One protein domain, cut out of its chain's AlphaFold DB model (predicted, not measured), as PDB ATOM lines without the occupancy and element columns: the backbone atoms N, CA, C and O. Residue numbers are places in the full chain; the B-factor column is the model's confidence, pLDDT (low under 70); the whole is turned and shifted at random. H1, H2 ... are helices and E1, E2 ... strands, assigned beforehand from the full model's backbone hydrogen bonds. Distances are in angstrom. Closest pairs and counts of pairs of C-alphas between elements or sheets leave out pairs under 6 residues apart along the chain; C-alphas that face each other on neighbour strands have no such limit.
ATOM      1  N   GLU A   4      67.668 111.033 -31.021       97.00
ATOM      2  CA  GLU A   4      68.661 110.641 -30.033       97.00
ATOM      3  C   GLU A   4      68.537 111.574 -28.825       97.00
ATOM      4  O   GLU A   4      68.415 112.790 -28.983       97.00
ATOM      5  N   LYS A   5      68.532 111.015 -27.613       96.12
ATOM      6  CA  LYS A   5      68.392 111.782 -26.370       96.12
ATOM      7  C   LYS A   5      69.203 111.154 -25.240       96.12
ATOM      8  O   LYS A   5      69.359 109.937 -25.173       96.12
ATOM      9  N   TRP A   6      69.682 111.995 -24.329       95.88
ATOM     10  CA  TRP A   6      70.286 111.567 -23.069       95.88
ATOM     11  C   TRP A   6      69.253 111.535 -21.942       95.88
ATOM     12  O   TRP A   6      68.496 112.490 -21.763       95.88
ATOM     13  N   ILE A   7      69.256 110.450 -21.167       95.00
ATOM     14  CA  ILE A   7      68.474 110.279 -19.938       95.00
ATOM     15  C   ILE A   7      69.439 109.805 -18.851       95.00
ATOM     16  O   ILE A   7      69.820 108.637 -18.796       95.00
ATOM     17  N   GLY A   8      69.897 110.734 -18.008       93.25
ATOM     18  CA  GLY A   8      70.951 110.459 -17.030       93.25
ATOM     19  C   GLY A   8      72.225 109.926 -17.700       93.25
ATOM     20  O   GLY A   8      72.776 110.565 -18.592       93.25
ATOM     21  N   SER A   9      72.671 108.741 -17.281       94.62
ATOM     22  CA  SER A   9      73.825 108.021 -17.847       94.62
ATOM     23  C   SER A   9      73.524 107.264 -19.148       94.62
ATOM     24  O   SER A   9      74.412 106.599 -19.687       94.62
ATOM     25  N   PHE A  10      72.282 107.319 -19.637       96.56
ATOM     26  CA  PHE A  10      71.843 106.563 -20.801       96.56
ATOM     27  C   PHE A  10      71.782 107.435 -22.045       96.56
ATOM     28  O   PHE A  10      71.114 108.471 -22.064       96.56
ATOM     29  N   LYS A  11      72.422 106.965 -23.112       97.00
ATOM     30  CA  LYS A  11      72.227 107.466 -24.465       97.00
ATOM     31  C   LYS A  11      71.171 106.602 -25.145       97.00
ATOM     32  O   LYS A  11      71.334 105.386 -25.236       97.00
ATOM     33  N   VAL A  12      70.083 107.219 -25.590       97.50
ATOM     34  CA  VAL A  12      68.915 106.522 -26.136       97.50
ATOM     35  C   VAL A  12      68.709 106.946 -27.575       97.50
ATOM     36  O   VAL A  12      68.634 108.141 -27.864       97.50
ATOM     37  N   ARG A  13      68.595 105.970 -28.472       97.50
ATOM     38  CA  ARG A  13      68.315 106.195 -29.887       97.50
ATOM     39  C   ARG A  13      67.052 105.455 -30.291       97.50
ATOM     40  O   ARG A  13      66.948 104.249 -30.068       97.50
ATOM     41  N   VAL A  14      66.127 106.184 -30.907       97.31
ATOM     42  CA  VAL A  14      64.842 105.660 -31.368       97.31
ATOM     43  C   VAL A  14      64.631 106.041 -32.823       97.31
ATOM     44  O   VAL A  14      64.752 107.214 -33.155       97.31
ATOM     45  N   PHE A  15      64.288 105.082 -33.683       96.56
ATOM     46  CA  PHE A  15      63.904 105.351 -35.073       96.56
ATOM     47  C   PHE A  15      62.995 104.244 -35.632       96.56
ATOM     48  O   PHE A  15      62.960 103.146 -35.070       96.56
ATOM     49  N   PRO A  16      62.238 104.486 -36.717       96.25
ATOM     50  CA  PRO A  16      61.390 103.464 -37.327       96.25
ATOM     51  C   PRO A  16      62.260 102.368 -37.948       96.25
ATOM     52  O   PRO A  16      63.175 102.657 -38.719       96.25
ATOM     53  N   TRP A  17      61.994 101.108 -37.624       95.69
ATOM     54  CA  TRP A  17      62.741  99.986 -38.177       95.69
ATOM     55  C   TRP A  17      62.314  99.675 -39.617       95.69
ATOM     56  O   TRP A  17      61.206  99.997 -40.045       95.69
ATOM     57  N   ILE A  18      63.193  99.005 -40.367       93.56
ATOM     58  CA  ILE A  18      63.008  98.718 -41.800       93.56
ATOM     59  C   ILE A  18      61.765  97.871 -42.114       93.56
ATOM     60  O   ILE A  18      61.286  97.879 -43.243       93.56
ATOM     61  N   ASP A  19      61.222  97.149 -41.129       91.38
ATOM     62  CA  ASP A  19      59.996  96.367 -41.316       91.38
ATOM     63  C   ASP A  19      58.719  97.217 -41.373       91.38
ATOM     64  O   ASP A  19      57.662  96.686 -41.718       91.38
ATOM     65  N   GLY A  20      58.803  98.508 -41.031       90.56
ATOM     66  CA  GLY A  20      57.669  99.430 -40.990       90.56
ATOM     67  C   GLY A  20      56.617  99.085 -39.931       90.56
ATOM     68  O   GLY A  20      55.518  99.628 -39.976       90.56
ATOM     69  N   LYS A  21      56.920  98.161 -39.012       94.94
ATOM     70  CA  LYS A  21      56.001  97.665 -37.973       94.94
ATOM     71  C   LYS A  21      56.509  97.921 -36.566       94.94
ATOM     72  O   LYS A  21      55.745  97.786 -35.615       94.94
ATOM     73  N   THR A  22      57.794  98.216 -36.420       96.81
ATOM     74  CA  THR A  22      58.423  98.420 -35.121       96.81
ATOM     75  C   THR A  22      59.311  99.653 -35.124       96.81
ATOM     76  O   THR A  22      59.876 100.033 -36.146       96.81
ATOM     77  N   PHE A  23      59.469 100.269 -33.961       96.38
ATOM     78  CA  PHE A  23      60.552 101.192 -33.675       96.38
ATOM     79  C   PHE A  23      61.737 100.417 -33.124       96.38
ATOM     80  O   PHE A  23      61.586  99.563 -32.252       96.38
ATOM     81  N   TYR A  24      62.921 100.739 -33.621       96.69
ATOM     82  CA  TYR A  24      64.175 100.337 -33.017       96.69
ATOM     83  C   TYR A  24      64.463 101.250 -31.832       96.69
ATOM     84  O   TYR A  24      64.448 102.471 -31.990       96.69
ATOM     85  N   VAL A  25      64.746 100.667 -30.669       96.62
ATOM     86  CA  VAL A  25      65.132 101.390 -29.457       96.62
ATOM     87  C   VAL A  25      66.436 100.804 -28.939       96.62
ATOM     88  O   VAL A  25      66.494  99.648 -28.524       96.62
ATOM     89  N   ASN A  26      67.488 101.612 -28.942       96.56
ATOM     90  CA  ASN A  26      68.778 101.244 -28.375       96.56
ATOM     91  C   ASN A  26      69.101 102.142 -27.188       96.56
ATOM     92  O   ASN A  26      68.969 103.364 -27.259       96.56
ATOM     93  N   VAL A  27      69.502 101.501 -26.094       97.00
ATOM     94  CA  VAL A  27      69.864 102.138 -24.834       97.00
ATOM     95  C   VAL A  27      71.301 101.758 -24.523       97.00
ATOM     96  O   VAL A  27      71.610 100.581 -24.342       97.00
ATOM     97  N   GLN A  28      72.172 102.756 -24.442       96.69
ATOM     98  CA  GLN A  28      73.589 102.590 -24.136       96.69
ATOM     99  C   GLN A  28      73.906 103.255 -22.801       96.69
ATOM    100  O   GLN A  28      73.524 104.403 -22.579       96.69
ATOM    101  N   CYS A  29      74.610 102.559 -21.914       96.38
ATOM    102  CA  CYS A  29      74.986 103.080 -20.602       96.38
ATOM    103  C   CYS A  29      76.449 103.520 -20.565       96.38
ATOM    104  O   CYS A  29      77.340 102.761 -20.950       96.38
ATOM    105  N   PHE A  30      76.696 104.719 -20.040       96.75
ATOM    106  CA  PHE A  30      78.030 105.286 -19.853       96.75
ATOM    107  C   PHE A  30      78.259 105.655 -18.385       96.75
ATOM    108  O   PHE A  30      77.373 106.200 -17.722       96.75
ATOM    109  N   THR A  31      79.458 105.390 -17.859       94.44
ATOM    110  CA  THR A  31      79.813 105.877 -16.520       94.44
ATOM    111  C   THR A  31      80.132 107.376 -16.535       94.44
ATOM    112  O   THR A  31      80.541 107.922 -17.565       94.44
ATOM    113  N   PRO A  32      79.970 108.083 -15.400       91.88
ATOM    114  CA  PRO A  32      80.372 109.482 -15.298       91.88
ATOM    115  C   PRO A  32      81.845 109.684 -15.687       91.88
ATOM    116  O   PRO A  32      82.731 109.014 -15.161       91.88
ATOM    117  N   GLY A  33      82.106 110.617 -16.608       91.31
ATOM    118  CA  GLY A  33      83.456 110.926 -17.097       91.31
ATOM    119  C   GLY A  33      83.991 109.983 -18.184       91.31
ATOM    120  O   GLY A  33      85.103 110.186 -18.668       91.31
ATOM    121  N   GLN A  34      83.218 108.976 -18.604       93.81
ATOM    122  CA  GLN A  34      83.568 108.136 -19.745       93.81
ATOM    123  C   GLN A  34      83.471 108.930 -21.057       93.81
ATOM    124  O   GLN A  34      82.508 109.660 -21.287       93.81
ATOM    125  N   SER A  35      84.453 108.758 -21.948       93.19
ATOM    126  CA  SER A  35      84.354 109.292 -23.313       93.19
ATOM    127  C   SER A  35      83.285 108.540 -24.107       93.19
ATOM    128  O   SER A  35      83.266 107.310 -24.109       93.19
ATOM    129  N   ILE A  36      82.454 109.288 -24.833       91.38
ATOM    130  CA  ILE A  36      81.427 108.758 -25.744       91.38
ATOM    131  C   ILE A  36      82.067 108.056 -26.958       91.38
ATOM    132  O   ILE A  36      81.431 107.224 -27.595       91.38
ATOM    133  N   GLU A  37      83.337 108.347 -27.265       93.69
ATOM    134  CA  GLU A  37      84.090 107.665 -28.329       93.69
ATOM    135  C   GLU A  37      84.516 106.242 -27.938       93.69
ATOM    136  O   GLU A  37      84.922 105.454 -28.791       93.69
ATOM    137  N   ARG A  38      84.455 105.901 -26.645       94.56
ATOM    138  CA  ARG A  38      84.704 104.537 -26.171       94.56
ATOM    139  C   ARG A  38      83.403 103.732 -26.172       94.56
ATOM    140  O   ARG A  38      82.342 104.317 -25.961       94.56
ATOM    141  N   PRO A  39      83.477 102.396 -26.325       94.69
ATOM    142  CA  PRO A  39      82.302 101.540 -26.211       94.69
ATOM    143  C   PRO A  39      81.553 101.783 -24.893       94.69
ATOM    144  O   PRO A  39      82.211 101.989 -23.867       94.69
ATOM    145  N   PRO A  40      80.209 101.760 -24.896       96.12
ATOM    146  CA  PRO A  40      79.428 101.888 -23.673       96.12
ATOM    147  C   PRO A  40      79.726 100.732 -22.712       96.12
ATOM    148  O   PRO A  40      80.190  99.668 -23.117       96.12
ATOM    149  N   VAL A  41      79.428 100.929 -21.426       95.88
ATOM    150  CA  VAL A  41      79.539  99.875 -20.399       95.88
ATOM    151  C   VAL A  41      78.698  98.665 -20.789       95.88
ATOM    152  O   VAL A  41      79.106  97.521 -20.616       95.88
ATOM    153  N   TRP A  42      77.510  98.944 -21.314       94.88
ATOM    154  CA  TRP A  42      76.631  97.977 -21.939       94.88
ATOM    155  C   TRP A  42      75.711  98.699 -22.914       94.88
ATOM    156  O   TRP A  42      75.422  99.889 -22.761       94.88
ATOM    157  N   GLU A  43      75.200  97.953 -23.882       94.69
ATOM    158  CA  GLU A  43      74.103  98.390 -24.729       94.69
ATOM    159  C   GLU A  43      73.022  97.317 -24.804       94.69
ATOM    160  O   GLU A  43      73.306  96.122 -24.727       94.69
ATOM    161  N   LYS A  44      71.770  97.758 -24.900       95.44
ATOM    162  CA  LYS A  44      70.600  96.891 -25.029       95.44
ATOM    163  C   LYS A  44      69.724  97.421 -26.145       95.44
ATOM    164  O   LYS A  44      69.426  98.615 -26.198       95.44
ATOM    165  N   THR A  45      69.294  96.510 -27.004       94.75
ATOM    166  CA  THR A  45      68.419  96.816 -28.128       94.75
ATOM    167  C   THR A  45      67.109  96.073 -27.954       94.75
ATOM    168  O   THR A  45      67.092  94.857 -27.766       94.75
ATOM    169  N   VAL A  46      66.010  96.813 -28.038       95.69
ATOM    170  CA  VAL A  46      64.652  96.274 -28.061       95.69
ATOM    171  C   VAL A  46      63.877  96.918 -29.202       95.69
ATOM    172  O   VAL A  46      64.238  97.975 -29.718       95.69
ATOM    173  N   TYR A  47      62.793  96.270 -29.594       96.00
ATOM    174  CA  TYR A  47      61.867  96.775 -30.592       96.00
ATOM    175  C   TYR A  47      60.544  97.092 -29.916       96.00
ATOM    176  O   TYR A  47      60.109  96.349 -29.040       96.00
ATOM    177  N   ILE A  48      59.895  98.172 -30.325       96.25
ATOM    178  CA  ILE A  48      58.561  98.538 -29.839       96.25
ATOM    179  C   ILE A  48      57.601  98.488 -31.011       96.25
ATOM    180  O   ILE A  48      57.915  99.016 -32.073       96.25
ATOM    181  N   THR A  49      56.449  97.852 -30.841       96.62
ATOM    182  CA  THR A  49      55.414  97.813 -31.882       96.62
ATOM    183  C   THR A  49      54.965  99.230 -32.258       96.62
ATOM    184  O   THR A  49      54.698 100.055 -31.388       96.62
ATOM    185  N   ASP A  50      54.878  99.523 -33.558       94.94
ATOM    186  CA  ASP A  50      54.382 100.803 -34.071       94.94
ATOM    187  C   ASP A  50      52.842 100.846 -34.023       94.94
ATOM    188  O   ASP A  50      52.152 100.701 -35.032       94.94
ATOM    189  N   ASN A  51      52.302 100.996 -32.813       94.81
ATOM    190  CA  ASN A  51      50.893 101.269 -32.533       94.81
ATOM    191  C   ASN A  51      50.760 102.546 -31.676       94.81
ATOM    192  O   ASN A  51      51.756 103.158 -31.288       94.81
ATOM    193  N   GLU A  52      49.529 102.979 -31.402       95.31
ATOM    194  CA  GLU A  52      49.258 104.188 -30.606       95.31
ATOM    195  C   GLU A  52      49.948 104.143 -29.234       95.31
ATOM    196  O   GLU A  52      50.681 105.065 -28.883       95.31
ATOM    197  N   GLN A  53      49.818 103.023 -28.523       95.38
ATOM    198  CA  GLN A  53      50.378 102.837 -27.181       95.38
ATOM    199  C   GLN A  53      51.911 102.786 -27.189       95.38
ATOM    200  O   GLN A  53      52.569 103.381 -26.343       95.38
ATOM    201  N   GLY A  54      52.516 102.129 -28.179       94.31
ATOM    202  CA  GLY A  54      53.965 102.092 -28.356       94.31
ATOM    203  C   GLY A  54      54.542 103.481 -28.627       94.31
ATOM    204  O   GLY A  54      55.586 103.831 -28.077       94.31
ATOM    205  N   ARG A  55      53.841 104.305 -29.417       94.69
ATOM    206  CA  ARG A  55      54.213 105.713 -29.643       94.69
ATOM    207  C   ARG A  55      54.072 106.553 -28.374       94.69
ATOM    208  O   ARG A  55      54.966 107.351 -28.100       94.69
ATOM    209  N   GLU A  56      53.003 106.354 -27.607       95.56
ATOM    210  CA  GLU A  56      52.784 107.013 -26.313       95.56
ATOM    211  C   GLU A  56      53.912 106.671 -25.330       95.56
ATOM    212  O   GLU A  56      54.540 107.563 -24.766       95.56
ATOM    213  N   VAL A  57      54.279 105.392 -25.202       96.06
ATOM    214  CA  VAL A  57      55.383 104.963 -24.329       96.06
ATOM    215  C   VAL A  57      56.716 105.594 -24.739       96.06
ATOM    216  O   VAL A  57      57.480 106.029 -23.876       96.06
ATOM    217  N   ILE A  58      57.000 105.679 -26.042       94.69
ATOM    218  CA  ILE A  58      58.221 106.318 -26.557       94.69
ATOM    219  C   ILE A  58      58.243 107.826 -26.269       94.69
ATOM    220  O   ILE A  58      59.320 108.380 -26.049       94.69
ATOM    221  N   HIS A  59      57.093 108.498 -26.299       93.88
ATOM    222  CA  HIS A  59      57.017 109.953 -26.174       93.88
ATOM    223  C   HIS A  59      56.873 110.422 -24.724       93.88
ATOM    224  O   HIS A  59      57.649 111.260 -24.266       93.88
ATOM    225  N   ASP A  60      55.917 109.848 -23.998       95.44
ATOM    226  CA  ASP A  60      55.475 110.325 -22.688       95.44
ATOM    227  C   ASP A  60      56.141 109.563 -21.534       95.44
ATOM    228  O   ASP A  60      56.325 110.111 -20.447       95.44
ATOM    229  N   PHE A  61      56.573 108.317 -21.774       95.81
ATOM    230  CA  PHE A  61      57.129 107.428 -20.744       95.81
ATOM    231  C   PHE A  61      58.562 106.961 -21.030       95.81
ATOM    232  O   PHE A  61      59.008 105.950 -20.478       95.81
ATOM    233  N   LEU A  62      59.314 107.710 -21.846       95.56
ATOM    234  CA  LEU A  62      60.660 107.337 -22.291       95.56
ATOM    235  C   LEU A  62      61.611 107.007 -21.127       95.56
ATOM    236  O   LEU A  62      62.305 105.994 -21.165       95.56
ATOM    237  N   ASP A  63      61.621 107.817 -20.068       96.31
ATOM    238  CA  ASP A  63      62.450 107.594 -18.878       96.31
ATOM    239  C   ASP A  63      62.123 106.262 -18.178       96.31
ATOM    240  O   ASP A  63      63.022 105.511 -17.789       96.31
ATOM    241  N   SER A  64      60.832 105.928 -18.072       96.06
ATOM    242  CA  SER A  64      60.374 104.666 -17.475       96.06
ATOM    243  C   SER A  64      60.707 103.469 -18.363       96.06
ATOM    244  O   SER A  64      61.152 102.434 -17.862       96.06
ATOM    245  N   LEU A  65      60.555 103.620 -19.682       95.81
ATOM    246  CA  LEU A  65      60.943 102.621 -20.673       95.81
ATOM    247  C   LEU A  65      62.445 102.317 -20.593       95.81
ATOM    248  O   LEU A  65      62.841 101.154 -20.546       95.81
ATOM    249  N   VAL A  66      63.286 103.348 -20.523       96.25
ATOM    250  CA  VAL A  66      64.745 103.204 -20.403       96.25
ATOM    251  C   VAL A  66      65.117 102.483 -19.113       96.25
ATOM    252  O   VAL A  66      65.934 101.559 -19.136       96.25
ATOM    253  N   LEU A  67      64.484 102.846 -17.994       95.69
ATOM    254  CA  LEU A  67      64.698 102.163 -16.723       95.69
ATOM    255  C   LEU A  67      64.272 100.691 -16.793       95.69
ATOM    256  O   LEU A  67      64.994  99.830 -16.292       95.69
ATOM    257  N   HIS A  68      63.147 100.387 -17.443       95.62
ATOM    258  CA  HIS A  68      62.713  99.013 -17.675       95.62
ATOM    259  C   HIS A  68      63.751  98.227 -18.491       95.62
ATOM    260  O   HIS A  68      64.248  97.209 -18.014       95.62
ATOM    261  N   ILE A  69      64.171  98.747 -19.650       95.00
ATOM    262  CA  ILE A  69      65.174  98.116 -20.526       95.00
ATOM    263  C   ILE A  69      66.500  97.899 -19.786       95.00
ATOM    264  O   ILE A  69      67.106  96.832 -19.889       95.00
ATOM    265  N   SER A  70      66.945  98.872 -18.984       94.44
ATOM    266  CA  SER A  70      68.184  98.749 -18.205       94.44
ATOM    267  C   SER A  70      68.179  97.554 -17.248       94.44
ATOM    268  O   SER A  70      69.233  96.965 -17.010       94.44
ATOM    269  N   ARG A  71      66.999  97.151 -16.762       94.31
ATOM    270  CA  ARG A  71      66.802  96.027 -15.838       94.31
ATOM    271  C   ARG A  71      66.500  94.702 -16.540       94.31
ATOM    272  O   ARG A  71      66.552  93.670 -15.886       94.31
ATOM    273  N   MET A  72      66.186  94.715 -17.835       92.81
ATOM    274  CA  MET A  72      65.934  93.493 -18.604       92.81
ATOM    275  C   MET A  72      67.231  92.726 -18.869       92.81
ATOM    276  O   MET A  72      68.224  93.322 -19.289       92.81
ATOM    277  N   ASP A  73      67.203  91.404 -18.738       88.50
ATOM    278  CA  ASP A  73      68.263  90.531 -19.249       88.50
ATOM    279  C   ASP A  73      68.074  90.316 -20.755       88.50
ATOM    280  O   ASP A  73      67.431  89.371 -21.215       88.50
ATOM    281  N   VAL A  74      68.599  91.261 -21.537       84.56
ATOM    282  CA  VAL A  74      68.613  91.189 -23.001       84.56
ATOM    283  C   VAL A  74      69.806  90.342 -23.421       84.56
ATOM    284  O   VAL A  74      70.954  90.766 -23.289       84.56
ATOM    285  N   VAL A  75      69.531  89.137 -23.915       83.12
ATOM    286  CA  VAL A  75      70.567  88.264 -24.474       83.12
ATOM    287  C   VAL A  75      70.942  88.785 -25.868       83.12
ATOM    288  O   VAL A  75      70.037  89.035 -26.670       83.12
ATOM    289  N   PRO A  76      72.242  88.952 -26.176       72.94
ATOM    290  CA  PRO A  76      72.695  89.265 -27.530       72.94
ATOM    291  C   PRO A  76      72.130  88.259 -28.549       72.94
ATOM    292  O   PRO A  76      71.881  87.111 -28.201       72.94
ATOM    293  N   ASP A  77      71.893  88.695 -29.788       79.88
ATOM    294  CA  ASP A  77      71.276  87.927 -30.893       79.88
ATOM    295  C   ASP A  77      69.768  87.628 -30.793       79.88
ATOM    296  O   ASP A  77      69.142  87.296 -31.803       79.88
ATOM    297  N   ASN A  78      69.134  87.827 -29.634       88.62
ATOM    298  CA  ASN A  78      67.685  87.689 -29.519       88.62
ATOM    299  C   ASN A  78      66.951  88.987 -29.878       88.62
ATOM    300  O   ASN A  78      67.269  90.078 -29.400       88.62
ATOM    301  N   ARG A  79      65.892  88.860 -30.684       90.75
ATOM    302  CA  ARG A  79      64.995  89.974 -31.011       90.75
ATOM    303  C   ARG A  79      63.881  90.085 -29.970       90.75
ATOM    304  O   ARG A  79      62.922  89.320 -30.008       90.75
ATOM    305  N   TYR A  80      63.973  91.077 -29.087       93.56
ATOM    306  CA  TYR A  80      62.925  91.378 -28.106       93.56
ATOM    307  C   TYR A  80      61.962  92.431 -28.651       93.56
ATOM    308  O   TYR A  80      62.387  93.536 -28.984       93.56
ATOM    309  N   VAL A  81      60.671  92.098 -28.726       94.62
ATOM    310  CA  VAL A  81      59.610  93.029 -29.132       94.62
ATOM    311  C   VAL A  81      58.705  93.299 -27.936       94.62
ATOM    312  O   VAL A  81      58.039  92.391 -27.442       94.62
ATOM    313  N   LEU A  82      58.682  94.546 -27.476       93.19
ATOM    314  CA  LEU A  82      57.756  95.028 -26.464       93.19
ATOM    315  C   LEU A  82      56.461  95.453 -27.153       93.19
ATOM    316  O   LEU A  82      56.466  96.267 -28.081       93.19
ATOM    317  N   THR A  83      55.358  94.870 -26.701       90.38
ATOM    318  CA  THR A  83      54.011  95.224 -27.144       90.38
ATOM    319  C   THR A  83      53.239  95.732 -25.940       90.38
ATOM    320  O   THR A  83      53.339  95.150 -24.859       90.38
TER     321      THR A  83
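Overview. This is residues 4 to 83 of the 84 residues of an uncharacterized protein of Flavonifractor sp. An4 (UniProt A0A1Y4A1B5). A single strongly twisted sheet of four antiparallel strands has two helices over one face, and no named element covers the other face. H2 crosses over the strands, H1 runs along them near the end of E4, and the last residues fold back to pair beside E4. The printed part has 80 residues, with four named strands and then two named helices in the order E1 E2 E3 E4 H1 H2; the sheet's order is also E1 E2 E3 E4, and the class is mixed. The whole is compact, with a radius of gyration of the C-alphas of 12.6 A and spans of 37 by 28 by 22 A.

Arrangement. E1, residues 4 to 7, and E2, residues 10 to 16, form an antiparallel hairpin, with N 5 and O 12 2.9 A apart, within hydrogen-bond range. E2 and E3, residues 22 to 29, form the next hairpin, with N 13 and O 26 at 2.9 A. E3 and E4, residues 42 to 49, form a third, with N 25 and O 46 at 2.9 A. The four strands are a meander, each the antiparallel neighbour of the one before; E1 and E4 are the edge strands and are apart. H1, residues 52 to 60, is on the sheet at a height of 9.9 A, along the strands at 26 degrees to E3 on the local plane; its closest C-alphas to E4 are Gly 54 and Ile 48, 6.0 A apart. H2, residues 62 to 71, is on the same face at a height of 8.8 A, across the strands at 67 degrees to E3 on the local plane; the closest C-alphas of H2 and E3 are Val 66 and Val 27, 6.9 A apart. This makes two layers, helices on one face of a sheet. H1 and H2 are close but not clearly touching, Val 57 to Leu 65 at 7.1 A between C-alphas, and about perpendicular at 85 degrees. In H1 and H2 every O i to N i+4 pair is within hydrogen-bond range. Residues 81 to 82 pair in parallel with residues 47 to 48 of E4.

Along the chain. E1 begins at C-alpha 4, (68.661, 110.641, -30.033), and spans 10.1 A. E2 spans 19.8 A, E3 22.5 A and E4 23.4 A, ending at C-alpha 49, (55.414, 97.813, -31.882). H1 spans 11.8 A. H2 spans 14.4 A and ends at C-alpha 71, (66.802, 96.027, -15.838).

Size, cuts and confidence. The two C-alphas farthest apart are those of Gly 33 and Glu 52, at 37.4 A. The link from E3 to E4, residues 30 to 41, is long; the other links are tight. Residues 72 to 83 hold no named element. The printed part has no cut. Its mean pLDDT is 94.1, and no printed residue is under 70.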